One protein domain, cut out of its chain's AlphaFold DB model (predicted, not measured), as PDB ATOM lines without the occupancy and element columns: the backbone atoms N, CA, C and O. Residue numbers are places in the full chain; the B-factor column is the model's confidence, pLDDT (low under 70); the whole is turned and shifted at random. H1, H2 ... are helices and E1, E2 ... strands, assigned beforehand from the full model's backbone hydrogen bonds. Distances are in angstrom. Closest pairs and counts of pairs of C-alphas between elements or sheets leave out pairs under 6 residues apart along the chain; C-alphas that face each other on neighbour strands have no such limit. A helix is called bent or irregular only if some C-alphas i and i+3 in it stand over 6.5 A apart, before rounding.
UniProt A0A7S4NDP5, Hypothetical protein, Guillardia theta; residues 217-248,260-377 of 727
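AT A GLANCE: This is residues 217 to 248 and 260 to 377 of the 727 residues of the protein "Hypothetical protein" of Guillardia theta (UniProt A0A7S4NDP5). Look first for a twisted wall of five strands, with the short helix H3 over one face, H5 on the opposite face and H4 beside the strands. The long helix H1 packs on H5 and passes the edge strand E1 with its residues 221 to 229, then runs on beyond the sheet, where H2 folds back side by side with it. The 150 printed residues include five named helices and five named strands, in the order H1 H2 E1 H3 H4 H5 E2 E3 E4 E5. The sheet runs E1 E5 E3 E4 E2 and is mixed, as is the class, helices and strands. The whole is compact, with a radius of gyration of the C-alphas of 15.2 A and spans of 47 by 33 by 30 A.

HOW THE PARTS SIT: Start at the inner strand E5, residues 368 to 375, whose pairing is staggered. Its residues 371 to 375 pair antiparallel with E1, residues 277 to 281, with N 278 and O 374 within hydrogen-bond range at 2.8 A. Its residues 368 to 370 pair antiparallel with E3, residues 340 to 342, with N 341 and O 369 at 2.8 A. E3 and E4, residues 347 to 351, form a hairpin, with N 342 and O 347 at 2.9 A. E4 is parallel to the edge strand E2, residues 330 to 333, with N 330 and O 348 at 2.8 A. The sheet is only just strongly twisted, its C-alphas lying up to 4.4 A off the best plane. H3, residues 288 to 294, is over E5 at a height over the sheet of 7.7 A, and only just stands up from the sheet, rising 42 degrees; the closest C-alphas, of Cys 288 and Cys 372, are 5.0 A apart. H5, residues 310 to 316, is on the opposite face at 7.2 A; the closest C-alphas of H5 and E4, Leu 313 and Leu 348, are 6.7 A apart. H4, residues 301 to 307, stands at the sheet's level, with C-alphas 303 and 373 closest to each other at 6.1 A; it is only just irregular, C-alphas 302 and 305 being 6.9 A apart. H1, residues 217 to 248, only grazes the sheet. With residues 221 to 232 alone it touches H5 at a shallow tilt of 31 degrees, opposite ways, closest at C-alphas 224 and 316, 4.9 A. With residues 229 to 240 alone it touches H2, residues 263 to 273, at a shallow tilt of 22 degrees, opposite ways, closest at C-alphas 233 and 269, 6.6 A. H1 and H4 only just touch, with 3 pairs of C-alphas within 8 A, the closest being 232 and 306 at 6.9 A. Every O i to N i+4 pair is within hydrogen-bond range in H2, H3 and H5, against 27 of 28 in H1 and 1 of 3 in H4, where 3 of 4 O i to N i+3 pairs are.

IN THESE COORDINATES: Find C-alpha 217 at (282.408, 209.557, 247.421); from there H1 runs 46.7 A to C-alpha 248 at (248.364, 197.221, 276.930). H2 measures 15.1 A, E1 13.2 A and E4 12.8 A. E5 runs 21.5 A and ends at C-alpha 375, (274.400, 215.963, 267.634).

THE WHOLE: The C-alphas farthest apart, of Ser 248 and Asn 322, are 49.0 A apart. Residues 249 to 259 are not printed, and C-alphas 248 and 260 stand 15.8 A apart across this cut. The links H5 to E2 and E4 to E5 are long. Mean pLDDT of the printed part is 76.1, with 43 residues under 70, among them 217 to 226, 239 to 248 and 260 to 276.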
ATOM      1  N   ARG A 217     282.273 209.950 246.006       48.41
ATOM      2  CA  ARG A 217     282.408 209.557 247.421       48.41
ATOM      3  C   ARG A 217     281.519 210.400 248.337       48.41
ATOM      4  O   ARG A 217     280.759 209.824 249.109       48.41
ATOM      5  N   ALA A 218     281.527 211.725 248.187       50.38
ATOM      6  CA  ALA A 218     280.667 212.615 248.970       50.38
ATOM      7  C   ALA A 218     279.166 212.317 248.767       50.38
ATOM      8  O   ALA A 218     278.405 212.251 249.732       50.38
ATOM      9  N   ALA A 219     278.730 212.066 247.526       51.28
ATOM     10  CA  ALA A 219     277.348 211.685 247.232       51.28
ATOM     11  C   ALA A 219     276.971 210.323 247.847       51.28
ATOM     12  O   ALA A 219     275.881 210.178 248.405       51.28
ATOM     13  N   ALA A 220     277.873 209.337 247.797       56.72
ATOM     14  CA  ALA A 220     277.672 208.029 248.422       56.72
ATOM     15  C   ALA A 220     277.612 208.110 249.959       56.72
ATOM     16  O   ALA A 220     276.811 207.409 250.578       56.72
ATOM     17  N   GLU A 221     278.406 208.983 250.583       58.03
ATOM     18  CA  GLU A 221     278.371 209.240 252.028       58.03
ATOM     19  C   GLU A 221     277.053 209.891 252.464       58.03
ATOM     20  O   GLU A 221     276.407 209.381 253.379       58.03
ATOM     21  N   VAL A 222     276.585 210.923 251.751       58.44
ATOM     22  CA  VAL A 222     275.275 211.562 252.001       58.44
ATOM     23  C   VAL A 222     274.115 210.573 251.809       58.44
ATOM     24  O   VAL A 222     273.160 210.562 252.590       58.44
ATOM     25  N   LYS A 223     274.193 209.698 250.798       64.75
ATOM     26  CA  LYS A 223     273.197 208.638 250.547       64.75
ATOM     27  C   LYS A 223     273.183 207.599 251.673       64.75
ATOM     28  O   LYS A 223     272.108 207.203 252.117       64.75
ATOM     29  N   ALA A 224     274.355 207.205 252.173       63.81
ATOM     30  CA  ALA A 224     274.482 206.299 253.311       63.81
ATOM     31  C   ALA A 224     273.921 206.914 254.607       63.81
ATOM     32  O   ALA A 224     273.150 206.253 255.303       63.81
ATOM     33  N   GLU A 225     274.222 208.185 254.904       65.81
ATOM     34  CA  GLU A 225     273.660 208.891 256.068       65.81
ATOM     35  C   GLU A 225     272.125 208.960 255.995       65.81
ATOM     36  O   GLU A 225     271.441 208.651 256.974       65.81
ATOM     37  N   LYS A 226     271.557 209.270 254.819       68.69
ATOM     38  CA  LYS A 226     270.099 209.265 254.619       68.69
ATOM     39  C   LYS A 226     269.480 207.879 254.850       68.69
ATOM     40  O   LYS A 226     268.465 207.782 255.539       68.69
ATOM     41  N   ASN A 227     270.092 206.817 254.326       75.12
ATOM     42  CA  ASN A 227     269.610 205.446 254.525       75.12
ATOM     43  C   ASN A 227     269.644 205.045 256.012       75.12
ATOM     44  O   ASN A 227     268.685 204.458 256.515       75.12
ATOM     45  N   VAL A 228     270.712 205.409 256.733       77.88
ATOM     46  CA  VAL A 228     270.813 205.221 258.190       77.88
ATOM     47  C   VAL A 228     269.676 205.956 258.905       77.88
ATOM     48  O   VAL A 228     268.982 205.346 259.717       77.88
ATOM     49  N   LEU A 229     269.415 207.226 258.575       75.12
ATOM     50  CA  LEU A 229     268.326 208.011 259.173       75.12
ATOM     51  C   LEU A 229     266.939 207.373 258.969       75.12
ATOM     52  O   LEU A 229     266.125 207.377 259.894       75.12
ATOM     53  N   GLU A 230     266.652 206.820 257.787       79.25
ATOM     54  CA  GLU A 230     265.368 206.163 257.493       79.25
ATOM     55  C   GLU A 230     265.199 204.838 258.257       79.25
ATOM     56  O   GLU A 230     264.156 204.620 258.881       79.25
ATOM     57  N   ILE A 231     266.236 203.995 258.304       82.88
ATOM     58  CA  ILE A 231     266.220 202.748 259.089       82.88
ATOM     59  C   ILE A 231     266.079 203.045 260.588       82.88
ATOM     60  O   ILE A 231     265.269 202.417 261.269       82.88
ATOM     61  N   MET A 232     266.793 204.044 261.106       81.44
ATOM     62  CA  MET A 232     266.719 204.445 262.515       81.44
ATOM     63  C   MET A 232     265.309 204.913 262.906       81.44
ATOM     64  O   MET A 232     264.790 204.500 263.945       81.44
ATOM     65  N   LYS A 233     264.639 205.703 262.047       80.00
ATOM     66  CA  LYS A 233     263.227 206.098 262.239       80.00
ATOM     67  C   LYS A 233     262.304 204.883 262.308       80.00
ATOM     68  O   LYS A 233     261.423 204.848 263.171       80.00
ATOM     69  N   LYS A 234     262.509 203.888 261.439       82.25
ATOM     70  CA  LYS A 234     261.737 202.638 261.437       82.25
ATOM     71  C   LYS A 234     261.936 201.858 262.743       82.25
ATOM     72  O   LYS A 234     260.948 201.615 263.432       82.25
ATOM     73  N   ILE A 235     263.184 201.559 263.123       79.81
ATOM     74  CA  ILE A 235     263.528 200.800 264.344       79.81
ATOM     75  C   ILE A 235     262.879 201.426 265.584       79.81
ATOM     76  O   ILE A 235     262.234 200.730 266.368       79.81
ATOM     77  N   ILE A 236     263.021 202.744 265.754       72.44
ATOM     78  CA  ILE A 236     262.459 203.461 266.906       72.44
ATOM     79  C   ILE A 236     260.926 203.418 266.872       72.44
ATOM     80  O   ILE A 236     260.295 203.158 267.893       72.44
ATOM     81  N   THR A 237     260.304 203.605 265.704       76.06
ATOM     82  CA  THR A 237     258.838 203.541 265.570       76.06
ATOM     83  C   THR A 237     258.281 202.157 265.914       76.06
ATOM     84  O   THR A 237     257.270 202.068 266.615       76.06
ATOM     85  N   GLU A 238     258.945 201.087 265.472       75.94
ATOM     86  CA  GLU A 238     258.564 199.699 265.756       75.94
ATOM     87  C   GLU A 238     258.728 199.361 267.245       75.94
ATOM     88  O   GLU A 238     257.790 198.847 267.856       75.94
ATOM     89  N   GLN A 239     259.847 199.750 267.872       68.00
ATOM     90  CA  GLN A 239     260.038 199.604 269.323       68.00
ATOM     91  C   GLN A 239     258.957 200.351 270.117       68.00
ATOM     92  O   GLN A 239     258.316 199.769 270.990       68.00
ATOM     93  N   ASN A 240     258.661 201.601 269.751       66.31
ATOM     94  CA  ASN A 240     257.611 202.397 270.390       66.31
ATOM     95  C   ASN A 240     256.204 201.797 270.202       66.31
ATOM     96  O   ASN A 240     255.306 202.055 271.006       66.31
ATOM     97  N   ALA A 241     255.954 201.060 269.117       66.81
ATOM     98  CA  ALA A 241     254.699 200.335 268.914       66.81
ATOM     99  C   ALA A 241     254.636 199.072 269.789       66.81
ATOM    100  O   ALA A 241     253.608 198.822 270.421       66.81
ATOM    101  N   GLN A 242     255.738 198.327 269.885       64.19
ATOM    102  CA  GLN A 242     255.820 197.120 270.701       64.19
ATOM    103  C   GLN A 242     255.725 197.423 272.205       64.19
ATOM    104  O   GLN A 242     254.936 196.780 272.890       64.19
ATOM    105  N   GLU A 243     256.393 198.463 272.708       58.41
ATOM    106  CA  GLU A 243     256.269 198.865 274.120       58.41
ATOM    107  C   GLU A 243     254.842 199.307 274.481       58.41
ATOM    108  O   GLU A 243     254.365 199.042 275.584       58.41
ATOM    109  N   ARG A 244     254.111 199.932 273.545       61.34
ATOM    110  CA  ARG A 244     252.680 200.237 273.725       61.34
ATOM    111  C   ARG A 244     251.820 198.970 273.776       61.34
ATOM    112  O   ARG A 244     250.878 198.919 274.562       61.34
ATOM    113  N   LEU A 245     252.149 197.954 272.978       57.53
ATOM    114  CA  LEU A 245     251.459 196.659 272.965       57.53
ATOM    115  C   LEU A 245     251.739 195.834 274.234       57.53
ATOM    116  O   LEU A 245     250.854 195.160 274.751       57.53
ATOM    117  N   GLU A 246     252.966 195.874 274.744       53.28
ATOM    118  CA  GLU A 246     253.353 195.187 275.978       53.28
ATOM    119  C   GLU A 246     252.706 195.857 277.199       53.28
ATOM    120  O   GLU A 246     252.111 195.163 278.026       53.28
ATOM    121  N   ARG A 247     252.674 197.199 277.248       51.31
ATOM    122  CA  ARG A 247     251.918 197.953 278.267       51.31
ATOM    123  C   ARG A 247     250.409 197.700 278.206       51.31
ATOM    124  O   ARG A 247     249.789 197.610 279.256       51.31
ATOM    125  N   SER A 248     249.804 197.530 277.025       53.25
ATOM    126  CA  SER A 248     248.364 197.221 276.930       53.25
ATOM    127  C   SER A 248     248.006 195.783 277.326       53.25
ATOM    128  O   SER A 248     246.850 195.504 277.639       53.25
ATOM    129  N   TYR A 260     254.747 210.104 281.362       35.34
ATOM    130  CA  TYR A 260     256.199 210.236 281.244       35.34
ATOM    131  C   TYR A 260     256.831 209.293 280.213       35.34
ATOM    132  O   TYR A 260     257.762 209.671 279.498       35.34
ATOM    133  N   GLY A 261     256.297 208.078 280.055       37.81
ATOM    134  CA  GLY A 261     256.780 207.120 279.050       37.81
ATOM    135  C   GLY A 261     256.624 207.592 277.595       37.81
ATOM    136  O   GLY A 261     257.245 207.016 276.705       37.81
ATOM    137  N   LYS A 262     255.816 208.631 277.340       39.16
ATOM    138  CA  LYS A 262     255.586 209.209 276.003       39.16
ATOM    139  C   LYS A 262     256.682 210.195 275.568       39.16
ATOM    140  O   LYS A 262     256.891 210.359 274.367       39.16
ATOM    141  N   GLN A 263     257.402 210.824 276.506       38.75
ATOM    142  CA  GLN A 263     258.318 211.933 276.196       38.75
ATOM    143  C   GLN A 263     259.593 211.488 275.452       38.75
ATOM    144  O   GLN A 263     259.829 211.968 274.344       38.75
ATOM    145  N   VAL A 264     260.371 210.528 275.965       41.75
ATOM    146  CA  VAL A 264     261.683 210.169 275.366       41.75
ATOM    147  C   VAL A 264     261.576 209.534 273.972       41.75
ATOM    148  O   VAL A 264     262.344 209.883 273.076       41.75
ATOM    149  N   SER A 265     260.558 208.697 273.739       48.50
ATOM    150  CA  SER A 265     260.196 208.195 272.400       48.50
ATOM    151  C   SER A 265     260.000 209.345 271.400       48.50
ATOM    152  O   SER A 265     260.495 209.302 270.271       48.50
ATOM    153  N   SER A 266     259.293 210.401 271.828       51.97
ATOM    154  CA  SER A 266     259.056 211.578 270.992       51.97
ATOM    155  C   SER A 266     260.327 212.408 270.783       51.97
ATOM    156  O   SER A 266     260.530 212.892 269.675       51.97
ATOM    157  N   SER A 267     261.226 212.512 271.775       58.19
ATOM    158  CA  SER A 267     262.495 213.238 271.610       58.19
ATOM    159  C   SER A 267     263.377 212.611 270.532       58.19
ATOM    160  O   SER A 267     263.851 213.332 269.658       58.19
ATOM    161  N   LEU A 268     263.566 211.287 270.533       64.25
ATOM    162  CA  LEU A 268     264.413 210.621 269.533       64.25
ATOM    163  C   LEU A 268     263.840 210.746 268.112       64.25
ATOM    164  O   LEU A 268     264.570 211.051 267.168       64.25
ATOM    165  N   LEU A 269     262.525 210.573 267.944       65.69
ATOM    166  CA  LEU A 269     261.883 210.775 266.641       65.69
ATOM    167  C   LEU A 269     261.959 212.240 266.186       65.69
ATOM    168  O   LEU A 269     262.250 212.489 265.016       65.69
ATOM    169  N   ASN A 270     261.790 213.202 267.100       58.16
ATOM    170  CA  ASN A 270     261.989 214.624 266.822       58.16
ATOM    171  C   ASN A 270     263.437 214.921 266.400       58.16
ATOM    172  O   ASN A 270     263.651 215.637 265.426       58.16
ATOM    173  N   ASP A 271     264.438 214.356 267.075       63.16
ATOM    174  CA  ASP A 271     265.846 214.580 266.740       63.16
ATOM    175  C   ASP A 271     266.189 214.082 265.321       63.16
ATOM    176  O   ASP A 271     266.885 214.779 264.578       63.16
ATOM    177  N   LEU A 272     265.626 212.941 264.903       65.62
ATOM    178  CA  LEU A 272     265.741 212.408 263.534       65.62
ATOM    179  C   LEU A 272     264.872 213.157 262.505       65.62
ATOM    180  O   LEU A 272     265.174 213.154 261.308       65.62
ATOM    181  N   GLN A 273     263.751 213.747 262.924       59.97
ATOM    182  CA  GLN A 273     262.852 214.514 262.057       59.97
ATOM    183  C   GLN A 273     263.405 215.912 261.759       59.97
ATOM    184  O   GLN A 273     263.337 216.356 260.617       59.97
ATOM    185  N   TYR A 274     263.972 216.579 262.765       54.56
ATOM    186  CA  TYR A 274     264.494 217.945 262.675       54.56
ATOM    187  C   TYR A 274     266.005 218.016 262.400       54.56
ATOM    188  O   TYR A 274     266.574 219.102 262.465       54.56
ATOM    189  N   GLY A 275     266.669 216.887 262.115       57.66
ATOM    190  CA  GLY A 275     268.100 216.853 261.781       57.66
ATOM    191  C   GLY A 275     269.016 217.302 262.926       57.66
ATOM    192  O   GLY A 275     270.055 217.910 262.689       57.66
ATOM    193  N   ARG A 276     268.624 217.041 264.180       61.19
ATOM    194  CA  ARG A 276     269.406 217.410 265.377       61.19
ATOM    195  C   ARG A 276     270.558 216.437 265.656       61.19
ATOM    196  O   ARG A 276     271.432 216.748 266.464       61.19
ATOM    197  N   VAL A 277     270.557 215.284 264.984       70.00
ATOM    198  CA  VAL A 277     271.634 214.289 264.963       70.00
ATOM    199  C   VAL A 277     272.018 213.953 263.518       70.00
ATOM    200  O   VAL A 277     271.149 213.775 262.666       70.00
ATOM    201  N   SER A 278     273.324 213.842 263.290       76.38
ATOM    202  CA  SER A 278     273.975 213.312 262.091       76.38
ATOM    203  C   SER A 278     274.738 212.035 262.436       76.38
ATOM    204  O   SER A 278     275.160 211.844 263.579       76.38
ATOM    205  N   PHE A 279     274.943 211.162 261.452       85.12
ATOM    206  CA  PHE A 279     275.611 209.869 261.644       85.12
ATOM    207  C   PHE A 279     276.869 209.794 260.784       85.12
ATOM    208  O   PHE A 279     276.846 209.334 259.645       85.12
ATOM    209  N   LEU A 280     277.974 210.281 261.347       83.50
ATOM    210  CA  LEU A 280     279.238 210.445 260.634       83.50
ATOM    211  C   LEU A 280     280.084 209.175 260.708       83.50
ATOM    212  O   LEU A 280     280.104 208.497 261.732       83.50
ATOM    213  N   LYS A 281     280.832 208.869 259.651       88.56
ATOM    214  CA  LYS A 281     281.836 207.797 259.676       88.56
ATOM    215  C   LYS A 281     283.122 208.331 260.305       88.56
ATOM    216  O   LYS A 281     283.632 209.354 259.850       88.56
ATOM    217  N   SER A 282     283.649 207.660 261.327       90.62
ATOM    218  CA  SER A 282     285.018 207.923 261.783       90.62
ATOM    219  C   SER A 282     286.021 207.420 260.751       90.62
ATOM    220  O   SER A 282     285.715 206.544 259.939       90.62
ATOM    221  N   LYS A 283     287.248 207.935 260.824       88.75
ATOM    222  CA  LYS A 283     288.397 207.263 260.212       88.75
ATOM    223  C   LYS A 283     288.785 206.047 261.054       88.75
ATOM    224  O   LYS A 283     288.418 205.956 262.232       88.75
ATOM    225  N   MET A 284     289.578 205.162 260.461       89.75
ATOM    226  CA  MET A 284     290.149 204.013 261.152       89.75
ATOM    227  C   MET A 284     291.014 204.487 262.327       89.75
ATOM    228  O   MET A 284     291.941 205.276 262.138       89.75
ATOM    229  N   GLY A 285     290.698 204.033 263.541       81.88
ATOM    230  CA  GLY A 285     291.427 204.420 264.752       81.88
ATOM    231  C   GLY A 285     291.080 205.797 265.338       81.88
ATOM    232  O   GLY A 285     291.698 206.176 266.336       81.88
ATOM    233  N   ASP A 286     290.108 206.535 264.787       89.44
ATOM    234  CA  ASP A 286     289.560 207.754 265.405       89.44
ATOM    235  C   ASP A 286     288.418 207.415 266.380       89.44
ATOM    236  O   ASP A 286     287.624 206.501 266.151       89.44
ATOM    237  N   THR A 287     288.282 208.190 267.461       90.81
ATOM    238  CA  THR A 287     287.108 208.089 268.345       90.81
ATOM    239  C   THR A 287     285.912 208.844 267.763       90.81
ATOM    240  O   THR A 287     286.047 209.740 266.916       90.81
ATOM    241  N   CYS A 288     284.708 208.541 268.250       88.75
ATOM    242  CA  CYS A 288     283.527 209.300 267.851       88.75
ATOM    243  C   CYS A 288     283.508 210.717 268.425       88.75
ATOM    244  O   CYS A 288     282.986 211.623 267.780       88.75
ATOM    245  N   GLU A 289     284.136 210.946 269.576       86.31
ATOM    246  CA  GLU A 289     284.362 212.301 270.075       86.31
ATOM    247  C   GLU A 289     285.241 213.124 269.116       86.31
ATOM    248  O   GLU A 289     284.861 214.237 268.752       86.31
ATOM    249  N   MET A 290     286.360 212.564 268.637       86.81
ATOM    250  CA  MET A 290     287.229 213.213 267.643       86.81
ATOM    251  C   MET A 290     286.473 213.507 266.341       86.81
ATOM    252  O   MET A 290     286.521 214.632 265.841       86.81
ATOM    253  N   THR A 291     285.732 212.516 265.839       88.25
ATOM    254  CA  THR A 291     284.962 212.602 264.587       88.25
ATOM    255  C   THR A 291     283.901 213.701 264.653       88.25
ATOM    256  O   THR A 291     283.882 214.592 263.807       88.25
ATOM    257  N   CYS A 292     283.058 213.707 265.691       82.31
ATOM    258  CA  CYS A 292     282.027 214.734 265.837       82.31
ATOM    259  C   CYS A 292     282.637 216.127 266.046       82.31
ATOM    260  O   CYS A 292     282.186 217.094 265.429       82.31
ATOM    261  N   LYS A 293     283.702 216.235 266.854       80.81
ATOM    262  CA  LYS A 293     284.389 217.504 267.129       80.81
ATOM    263  C   LYS A 293     285.010 218.114 265.872       80.81
ATOM    264  O   LYS A 293     284.917 219.328 265.697       80.81
ATOM    265  N   ALA A 294     285.580 217.299 264.980       79.12
ATOM    266  CA  ALA A 294     286.096 217.752 263.685       79.12
ATOM    267  C   ALA A 294     285.000 218.379 262.798       79.12
ATOM    268  O   ALA A 294     285.271 219.316 262.051       79.12
ATOM    269  N   SER A 295     283.753 217.924 262.940       72.94
ATOM    270  CA  SER A 295     282.571 218.472 262.258       72.94
ATOM    271  C   SER A 295     281.829 219.557 263.055       72.94
ATOM    272  O   SER A 295     280.733 219.948 262.670       72.94
ATOM    273  N   SER A 296     282.410 220.077 264.146       71.81
ATOM    274  CA  SER A 296     281.781 221.055 265.062       71.81
ATOM    275  C   SER A 296     280.504 220.563 265.773       71.81
ATOM    276  O   SER A 296     279.652 221.361 266.169       71.81
ATOM    277  N   LEU A 297     280.385 219.249 265.981       78.06
ATOM    278  CA  LEU A 297     279.271 218.565 266.650       78.06
ATOM    279  C   LEU A 297     279.734 217.895 267.963       78.06
ATOM    280  O   LEU A 297     280.931 217.705 268.191       78.06
ATOM    281  N   LYS A 298     278.796 217.511 268.842       79.12
ATOM    282  CA  LYS A 298     279.068 216.715 270.060       79.12
ATOM    283  C   LYS A 298     278.693 215.254 269.795       79.12
ATOM    284  O   LYS A 298     277.644 214.992 269.218       79.12
ATOM    285  N   CYS A 299     279.509 214.298 270.233       82.12
ATOM    286  CA  CYS A 299     279.086 212.896 270.241       82.12
ATOM    287  C   CYS A 299     277.970 212.674 271.286       82.12
ATOM    288  O   CYS A 299     278.036 213.217 272.389       82.12
ATOM    289  N   SER A 300     276.939 211.904 270.925       79.44
ATOM    290  CA  SER A 300     275.725 211.676 271.721       79.44
ATOM    291  C   SER A 300     275.528 210.172 271.953       79.44
ATOM    292  O   SER A 300     275.050 209.443 271.081       79.44
ATOM    293  N   SER A 301     275.932 209.690 273.131       77.19
ATOM    294  CA  SER A 301     276.054 208.257 273.452       77.19
ATOM    295  C   SER A 301     274.733 207.476 273.367       77.19
ATOM    296  O   SER A 301     274.738 206.318 272.943       77.19
ATOM    297  N   ARG A 302     273.593 208.126 273.648       72.75
ATOM    298  CA  ARG A 302     272.227 207.552 273.589       72.75
ATOM    299  C   ARG A 302     271.865 206.839 272.276       72.75
ATOM    300  O   ARG A 302     270.988 205.979 272.261       72.75
ATOM    301  N   TRP A 303     272.535 207.164 271.170       79.44
ATOM    302  CA  TRP A 303     272.252 206.573 269.860       79.44
ATOM    303  C   TRP A 303     272.958 205.238 269.595       79.44
ATOM    304  O   TRP A 303     272.502 204.482 268.736       79.44
ATOM    305  N   PHE A 304     274.045 204.909 270.306       82.12
ATOM    306  CA  PHE A 304     274.865 203.730 269.982       82.12
ATOM    307  C   PHE A 304     274.099 202.402 270.061       82.12
ATOM    308  O   PHE A 304     274.354 201.497 269.269       82.12
ATOM    309  N   ARG A 305     273.099 202.308 270.948       75.56
ATOM    310  CA  ARG A 305     272.168 201.171 271.040       75.56
ATOM    311  C   ARG A 305     271.451 200.888 269.716       75.56
ATOM    312  O   ARG A 305     271.304 199.731 269.329       75.56
ATOM    313  N   TYR A 306     271.002 201.940 269.038       81.50
ATOM    314  CA  TYR A 306     270.278 201.851 267.771       81.50
ATOM    315  C   TYR A 306     271.234 201.615 266.595       81.50
ATOM    316  O   TYR A 306     270.906 200.865 265.682       81.50
ATOM    317  N   LEU A 307     272.450 202.175 266.665       88.00
ATOM    318  CA  LEU A 307     273.523 201.922 265.698       88.00
ATOM    319  C   LEU A 307     274.042 200.476 265.734       88.00
ATOM    320  O   LEU A 307     274.513 199.970 264.718       88.00
ATOM    321  N   ASN A 308     273.933 199.781 266.871       89.88
ATOM    322  CA  ASN A 308     274.340 198.382 267.013       89.88
ATOM    323  C   ASN A 308     273.291 197.399 266.452       89.88
ATOM    324  O   ASN A 308     272.796 196.502 267.140       89.88
ATOM    325  N   LYS A 309     272.935 197.587 265.177       89.62
ATOM    326  CA  LYS A 309     271.996 196.765 264.403       89.62
ATOM    327  C   LYS A 309     272.583 196.509 263.021       89.62
ATOM    328  O   LYS A 309     273.049 197.440 262.372       89.62
ATOM    329  N   CYS A 310     272.557 195.259 262.548       90.44
ATOM    330  CA  CYS A 310     273.233 194.921 261.291       90.44
ATOM    331  C   CYS A 310     272.666 195.700 260.094       90.44
ATOM    332  O   CYS A 310     273.427 196.213 259.285       90.44
ATOM    333  N   GLU A 311     271.346 195.874 260.031       89.38
ATOM    334  CA  GLU A 311     270.669 196.700 259.020       89.38
ATOM    335  C   GLU A 311     271.166 198.159 258.981       89.38
ATOM    336  O   GLU A 311     271.278 198.736 257.901       89.38
ATOM    337  N   VAL A 312     271.558 198.734 260.125       88.94
ATOM    338  CA  VAL A 312     272.138 200.085 260.198       88.94
ATOM    339  C   VAL A 312     273.584 200.094 259.696       88.94
ATOM    340  O   VAL A 312     273.956 200.982 258.927       88.94
ATOM    341  N   LEU A 313     274.393 199.089 260.055       90.12
ATOM    342  CA  LEU A 313     275.766 198.958 259.545       90.12
ATOM    343  C   LEU A 313     275.797 198.720 258.029       90.12
ATOM    344  O   LEU A 313     276.611 199.329 257.338       90.12
ATOM    345  N   LEU A 314     274.881 197.898 257.509       88.44
ATOM    346  CA  LEU A 314     274.708 197.644 256.075       88.44
ATOM    347  C   LEU A 314     274.270 198.905 255.312       88.44
ATOM    348  O   LEU A 314     274.693 199.109 254.179       88.44
ATOM    349  N   ALA A 315     273.459 199.778 255.917       84.50
ATOM    350  CA  ALA A 315     273.100 201.058 255.305       84.50
ATOM    351  C   ALA A 315     274.248 202.078 255.317       84.50
ATOM    352  O   ALA A 315     274.397 202.840 254.360       84.50
ATOM    353  N   ALA A 316     275.072 202.085 256.368       84.12
ATOM    354  CA  ALA A 316     276.241 202.955 256.459       84.12
ATOM    355  C   ALA A 316     277.371 202.519 255.510       84.12
ATOM    356  O   ALA A 316     277.973 203.356 254.831       84.12
ATOM    357  N   TRP A 317     277.645 201.218 255.437       87.88
ATOM    358  CA  TRP A 317     278.669 200.612 254.587       87.88
ATOM    359  C   TRP A 317     278.031 199.534 253.695       87.88
ATOM    360  O   TRP A 317     278.110 198.345 254.005       87.88
ATOM    361  N   PRO A 318     277.386 199.929 252.580       77.75
ATOM    362  CA  PRO A 318     276.678 198.989 251.712       77.75
ATOM    363  C   PRO A 318     277.618 198.099 250.893       77.75
ATOM    364  O   PRO A 318     277.265 196.963 250.579       77.75
ATOM    365  N   GLN A 319     278.813 198.594 250.558       78.62
ATOM    366  CA  GLN A 319     279.788 197.911 249.707       78.62
ATOM    367  C   GLN A 319     281.177 197.881 250.337       78.62
ATOM    368  O   GLN A 319     281.581 198.809 251.041       78.62
ATOM    369  N   LYS A 320     281.904 196.809 250.029       77.50
ATOM    370  CA  LYS A 320     283.326 196.635 250.301       77.50
ATOM    371  C   LYS A 320     284.184 197.418 249.302       77.50
ATOM    372  O   LYS A 320     283.722 197.815 248.231       77.50
ATOM    373  N   SER A 321     285.477 197.530 249.593       73.75
ATOM    374  CA  SER A 321     286.500 198.114 248.711       73.75
ATOM    375  C   SER A 321     286.615 197.462 247.321       73.75
ATOM    376  O   SER A 321     287.049 198.128 246.385       73.75
ATOM    377  N   ASN A 322     286.205 196.198 247.161       72.69
ATOM    378  CA  ASN A 322     286.169 195.479 245.878       72.69
ATOM    379  C   ASN A 322     284.840 195.641 245.101       72.69
ATOM    380  O   ASN A 322     284.649 194.974 244.088       72.69
ATOM    381  N   GLY A 323     283.907 196.474 245.579       68.75
ATOM    382  CA  GLY A 323     282.595 196.704 244.960       68.75
ATOM    383  C   GLY A 323     281.506 195.685 245.329       68.75
ATOM    384  O   GLY A 323     280.330 195.926 245.045       68.75
ATOM    385  N   GLU A 324     281.841 194.578 246.002       71.38
ATOM    386  CA  GLU A 324     280.838 193.629 246.498       71.38
ATOM    387  C   GLU A 324     279.978 194.246 247.603       71.38
ATOM    388  O   GLU A 324     280.476 194.944 248.485       71.38
ATOM    389  N   TYR A 325     278.690 193.905 247.626       76.19
ATOM    390  CA  TYR A 325     277.804 194.288 248.721       76.19
ATOM    391  C   TYR A 325     278.042 193.443 249.976       76.19
ATOM    392  O   TYR A 325     278.212 192.219 249.907       76.19
ATOM    393  N   PHE A 326     277.976 194.086 251.141       80.75
ATOM    394  CA  PHE A 326     277.863 193.376 252.412       80.75
ATOM    395  C   PHE A 326     276.505 192.662 252.501       80.75
ATOM    396  O   PHE A 326     275.478 193.196 252.088       80.75
ATOM    397  N   LYS A 327     276.495 191.437 253.044       82.94
ATOM    398  CA  LYS A 327     275.277 190.609 253.187       82.94
ATOM    399  C   LYS A 327     274.887 190.340 254.642       82.94
ATOM    400  O   LYS A 327     273.762 189.930 254.910       82.94
ATOM    401  N   ASN A 328     275.822 190.514 255.571       86.56
ATOM    402  CA  ASN A 328     275.687 190.199 256.989       86.56
ATOM    403  C   ASN A 328     276.732 190.968 257.816       86.56
ATOM    404  O   ASN A 328     277.611 191.637 257.270       86.56
ATOM    405  N   CYS A 329     276.634 190.838 259.138       90.81
ATOM    406  CA  CYS A 329     277.566 191.403 260.108       90.81
ATOM    407  C   CYS A 329     278.037 190.297 261.059       90.81
ATOM    408  O   CYS A 329     277.254 189.415 261.422       90.81
ATOM    409  N   GLY A 330     279.297 190.352 261.483       87.88
ATOM    410  CA  GLY A 330     279.836 189.498 262.533       87.88
ATOM    411  C   GLY A 330     279.273 189.890 263.898       87.88
ATOM    412  O   GLY A 330     279.324 191.054 264.287       87.88
ATOM    413  N   ASN A 331     278.758 188.907 264.634       82.50
ATOM    414  CA  ASN A 331     278.153 189.059 265.961       82.50
ATOM    415  C   ASN A 331     278.933 188.316 267.064       82.50
ATOM    416  O   ASN A 331     278.378 188.007 268.110       82.50
ATOM    417  N   GLN A 332     280.207 187.996 266.829       84.75
ATOM    418  CA  GLN A 332     281.068 187.271 267.778       84.75
ATOM    419  C   GLN A 332     282.074 188.192 268.491       84.75
ATOM    420  O   GLN A 332     283.010 187.720 269.128       84.75
ATOM    421  N   PHE A 333     281.889 189.508 268.371       88.50
ATOM    422  CA  PHE A 333     282.830 190.532 268.817       88.50
ATOM    423  C   PHE A 333     282.214 191.396 269.918       88.50
ATOM    424  O   PHE A 333     280.995 191.521 270.015       88.50
ATOM    425  N   TYR A 334     283.054 191.995 270.755       88.12
ATOM    426  CA  TYR A 334     282.656 192.904 271.827       88.12
ATOM    427  C   TYR A 334     283.766 193.933 272.059       88.12
ATOM    428  O   TYR A 334     284.941 193.632 271.850       88.12
ATOM    429  N   GLY A 335     283.395 195.150 272.453       85.12
ATOM    430  CA  GLY A 335     284.343 196.252 272.622       85.12
ATOM    431  C   GLY A 335     283.658 197.615 272.677       85.12
ATOM    432  O   GLY A 335     282.605 197.818 272.073       85.12
ATOM    433  N   HIS A 336     284.261 198.565 273.394       83.50
ATOM    434  CA  HIS A 336     283.744 199.936 273.530       83.50
ATOM    435  C   HIS A 336     283.781 200.733 272.210       83.50
ATOM    436  O   HIS A 336     283.069 201.728 272.056       83.50
ATOM    437  N   ASP A 337     284.627 200.300 271.273       87.44
ATOM    438  CA  ASP A 337     284.801 200.802 269.911       87.44
ATOM    439  C   ASP A 337     283.810 200.191 268.902       87.44
ATOM    440  O   ASP A 337     283.650 200.715 267.803       87.44
ATOM    441  N   LEU A 338     283.090 199.129 269.269       90.75
ATOM    442  CA  LEU A 338     282.071 198.503 268.424       90.75
ATOM    443  C   LEU A 338     280.691 199.134 268.677       90.75
ATOM    444  O   LEU A 338     280.415 199.524 269.809       90.75
ATOM    445  N   PRO A 339     279.781 199.217 267.690       92.50
ATOM    446  CA  PRO A 339     279.882 198.640 266.355       92.50
ATOM    447  C   PRO A 339     280.738 199.466 265.388       92.50
ATOM    448  O   PRO A 339     280.890 200.682 265.540       92.50
ATOM    449  N   GLY A 340     281.237 198.804 264.347       92.81
ATOM    450  CA  GLY A 340     282.059 199.434 263.317       92.81
ATOM    451  C   GLY A 340     282.390 198.515 262.143       92.81
ATOM    452  O   GLY A 340     282.024 197.342 262.128       92.81
ATOM    453  N   LEU A 341     283.096 199.057 261.157       93.19
ATOM    454  CA  LEU A 341     283.747 198.326 260.076       93.19
ATOM    455  C   LEU A 341     285.208 198.073 260.461       93.19
ATOM    456  O   LEU A 341     285.935 199.018 260.757       93.19
ATOM    457  N   GLN A 342     285.658 196.821 260.406       92.19
ATOM    458  CA  GLN A 342     287.085 196.504 260.384       92.19
ATOM    459  C   GLN A 342     287.556 196.567 258.924       92.19
ATOM    460  O   GLN A 342     287.041 195.838 258.070       92.19
ATOM    461  N   GLU A 343     288.466 197.497 258.620       83.94
ATOM    462  CA  GLU A 343     288.740 197.878 257.226       83.94
ATOM    463  C   GLU A 343     289.622 196.876 256.469       83.94
ATOM    464  O   GLU A 343     289.425 196.683 255.272       83.94
ATOM    465  N   GLU A 344     290.554 196.186 257.128       85.56
ATOM    466  CA  GLU A 344     291.486 195.266 256.449       85.56
ATOM    467  C   GLU A 344     290.797 193.980 255.962       85.56
ATOM    468  O   GLU A 344     291.013 193.530 254.840       85.56
ATOM    469  N   MET A 345     289.948 193.393 256.808       86.56
ATOM    470  CA  MET A 345     289.177 192.175 256.540       86.56
ATOM    471  C   MET A 345     287.832 192.473 255.868       86.56
ATOM    472  O   MET A 345     287.121 191.536 255.510       86.56
ATOM    473  N   GLN A 346     287.470 193.756 255.723       89.25
ATOM    474  CA  GLN A 346     286.174 194.213 255.211       89.25
ATOM    475  C   GLN A 346     285.016 193.485 255.915       89.25
ATOM    476  O   GLN A 346     284.239 192.762 255.287       89.25
ATOM    477  N   LEU A 347     284.930 193.651 257.240       91.69
ATOM    478  CA  LEU A 347     283.955 192.970 258.096       91.69
ATOM    479  C   LEU A 347     283.198 193.965 258.986       91.69
ATOM    480  O   LEU A 347     283.805 194.698 259.766       91.69
ATOM    481  N   LEU A 348     281.866 193.957 258.900       94.06
ATOM    482  CA  LEU A 348     280.996 194.724 259.795       94.06
ATOM    483  C   LEU A 348     280.872 193.998 261.134       94.06
ATOM    484  O   LEU A 348     280.470 192.836 261.171       94.06
ATOM    485  N   LEU A 349     281.201 194.686 262.221       94.00
ATOM    486  CA  LEU A 349     281.250 194.163 263.579       94.00
ATOM    487  C   LEU A 349     280.105 194.748 264.409       94.00
ATOM    488  O   LEU A 349     280.007 195.966 264.579       94.00
ATOM    489  N   LEU A 350     279.271 193.874 264.967       93.31
ATOM    490  CA  LEU A 350     278.345 194.215 266.043       93.31
ATOM    491  C   LEU A 350     279.005 193.979 267.402       93.31
ATOM    492  O   LEU A 350     279.771 193.032 267.572       93.31
ATOM    493  N   ASN A 351     278.641 194.807 268.379       90.94
ATOM    494  CA  ASN A 351     278.959 194.571 269.780       90.94
ATOM    495  C   ASN A 351     277.953 193.567 270.368       90.94
ATOM    496  O   ASN A 351     276.781 193.896 270.551       90.94
ATOM    497  N   ASN A 352     278.394 192.342 270.638       87.88
ATOM    498  CA  ASN A 352     277.559 191.268 271.178       87.88
ATOM    499  C   ASN A 352     277.480 191.273 272.716       87.88
ATOM    500  O   ASN A 352     276.618 190.607 273.279       87.88
ATOM    501  N   ASP A 353     278.334 192.051 273.394       79.25
ATOM    502  CA  ASP A 353     278.281 192.270 274.844       79.25
ATOM    503  C   ASP A 353     278.302 193.772 275.184       79.25
ATOM    504  O   ASP A 353     279.246 194.318 275.755       79.25
ATOM    505  N   ILE A 354     277.198 194.447 274.851       71.31
ATOM    506  CA  ILE A 354     276.952 195.866 275.174       71.31
ATOM    507  C   ILE A 354     276.922 196.108 276.702       71.31
ATOM    508  O   ILE A 354     276.990 197.248 277.156       71.31
ATOM    509  N   ASN A 355     276.777 195.060 277.519       60.78
ATOM    510  CA  ASN A 355     276.668 195.183 278.974       60.78
ATOM    511  C   ASN A 355     278.044 195.107 279.649       60.78
ATOM    512  O   ASN A 355     278.339 195.909 280.532       60.78
ATOM    513  N   GLY A 356     278.901 194.176 279.226       63.50
ATOM    514  CA  GLY A 356     280.288 194.094 279.666       63.50
ATOM    515  C   GLY A 356     281.187 195.157 279.037       63.50
ATOM    516  O   GLY A 356     282.093 195.633 279.722       63.50
ATOM    517  N   PHE A 357     280.900 195.557 277.792       74.00
ATOM    518  CA  PHE A 357     281.668 196.521 276.999       74.00
ATOM    519  C   PHE A 357     280.746 197.594 276.386       74.00
ATOM    520  O   PHE A 357     280.525 197.599 275.172       74.00
ATOM    521  N   PRO A 358     280.173 198.510 277.191       69.69
ATOM    522  CA  PRO A 358     279.272 199.550 276.699       69.69
ATOM    523  C   PRO A 358     279.936 200.448 275.652       69.69
ATOM    524  O   PRO A 358     280.947 201.106 275.916       69.69
ATOM    525  N   THR A 359     279.336 200.493 274.464       82.56
ATOM    526  CA  THR A 359     279.733 201.386 273.375       82.56
ATOM    527  C   THR A 359     279.639 202.844 273.814       82.56
ATOM    528  O   THR A 359     278.576 203.297 274.235       82.56
ATOM    529  N   ASN A 360     280.724 203.603 273.663       80.19
ATOM    530  CA  ASN A 360     280.778 205.003 274.093       80.19
ATOM    531  C   ASN A 360     281.519 205.898 273.081       80.19
ATOM    532  O   ASN A 360     282.041 205.431 272.063       80.19
ATOM    533  N   CYS A 361     281.538 207.206 273.342       85.12
ATOM    534  CA  CYS A 361     282.130 208.201 272.444       85.12
ATOM    535  C   CYS A 361     283.667 208.137 272.370       85.12
ATOM    536  O   CYS A 361     284.225 208.434 271.311       85.12
ATOM    537  N   GLY A 362     284.330 207.716 273.453       82.56
ATOM    538  CA  GLY A 362     285.790 207.604 273.560       82.56
ATOM    539  C   GLY A 362     286.380 206.279 273.057       82.56
ATOM    540  O   GLY A 362     287.589 206.195 272.862       82.56
ATOM    541  N   GLY A 363     285.549 205.258 272.822       82.50
ATOM    542  CA  GLY A 363     285.977 203.937 272.359       82.50
ATOM    543  C   GLY A 363     286.813 204.009 271.080       82.50
ATOM    544  O   GLY A 363     286.382 204.595 270.080       82.50
ATOM    545  N   ARG A 364     288.003 203.406 271.128       83.94
ATOM    546  CA  ARG A 364     289.014 203.428 270.070       83.94
ATOM    547  C   ARG A 364     289.456 202.004 269.747       83.94
ATOM    548  O   ARG A 364     289.884 201.296 270.653       83.94
ATOM    549  N   GLY A 365     289.394 201.622 268.476       81.62
ATOM    550  CA  GLY A 365     290.017 200.403 267.972       81.62
ATOM    551  C   GLY A 365     290.937 200.749 266.810       81.62
ATOM    552  O   GLY A 365     290.518 201.388 265.850       81.62
ATOM    553  N   ASP A 366     292.202 200.337 266.887       81.81
ATOM    554  CA  ASP A 366     293.262 200.791 265.968       81.81
ATOM    555  C   ASP A 366     293.034 200.406 264.494       81.81
ATOM    556  O   ASP A 366     293.716 200.913 263.606       81.81
ATOM    557  N   ARG A 367     292.083 199.499 264.233       86.88
ATOM    558  CA  ARG A 367     291.728 198.989 262.899       86.88
ATOM    559  C   ARG A 367     290.229 199.054 262.593       86.88
ATOM    560  O   ARG A 367     289.765 198.397 261.658       86.88
ATOM    561  N   THR A 368     289.464 199.786 263.405       89.69
ATOM    562  CA  THR A 368     288.010 199.914 263.274       89.69
ATOM    563  C   THR A 368     287.615 201.350 262.942       89.69
ATOM    564  O   THR A 368     288.145 202.312 263.499       89.69
ATOM    565  N   SER A 369     286.663 201.479 262.020       92.69
ATOM    566  CA  SER A 369     285.956 202.718 261.692       92.69
ATOM    567  C   SER A 369     284.522 202.612 262.199       92.69
ATOM    568  O   SER A 369     283.889 201.564 262.086       92.69
ATOM    569  N   ARG A 370     283.992 203.679 262.790       93.12
ATOM    570  CA  ARG A 370     282.748 203.674 263.577       93.12
ATOM    571  C   ARG A 370     281.677 204.546 262.926       93.12
ATOM    572  O   ARG A 370     281.999 205.506 262.232       93.12
ATOM    573  N   ILE A 371     280.404 204.245 263.190       90.94
ATOM    574  CA  ILE A 371     279.324 205.220 262.974       90.94
ATOM    575  C   ILE A 371     279.203 206.040 264.250       90.94
ATOM    576  O   ILE A 371     278.970 205.498 265.331       90.94
ATOM    577  N   CYS A 372     279.352 207.347 264.115       90.94
ATOM    578  CA  CYS A 372     279.431 208.282 265.215       90.94
ATOM    579  C   CYS A 372     278.177 209.161 265.250       90.94
ATOM    580  O   CYS A 372     277.937 209.925 264.312       90.94
ATOM    581  N   PRO A 373     277.360 209.053 266.313       87.56
ATOM    582  CA  PRO A 373     276.167 209.865 266.483       87.56
ATOM    583  C   PRO A 373     276.560 211.268 266.934       87.56
ATOM    584  O   PRO A 373     276.870 211.504 268.102       87.56
ATOM    585  N   CYS A 374     276.558 212.200 265.994       81.75
ATOM    586  CA  CYS A 374     277.009 213.564 266.189       81.75
ATOM    587  C   CYS A 374     275.800 214.497 266.251       81.75
ATOM    588  O   CYS A 374     275.157 214.764 265.238       81.75
ATOM    589  N   SER A 375     275.468 214.989 267.442       74.31
ATOM    590  CA  SER A 375     274.400 215.963 267.634       74.31
ATOM    591  C   SER A 375     274.914 217.391 267.491       74.31
ATOM    592  O   SER A 375     276.059 217.710 267.837       74.31
ATOM    593  N   TYR A 376     274.044 218.286 267.020       61.53
ATOM    594  CA  TYR A 376     274.298 219.709 267.196       61.53
ATOM    595  C   TYR A 376     274.415 219.998 268.687       61.53
ATOM    596  O   TYR A 376     273.545 219.633 269.481       61.53
ATOM    597  N   LYS A 377     275.483 220.702 269.069       48.00
ATOM    598  CA  LYS A 377     275.534 221.351 270.373       48.00
ATOM    599  C   LYS A 377     274.343 222.311 270.406       48.00
ATOM    600  O   LYS A 377     274.326 223.247 269.605       48.00
TER     601      LYS A 377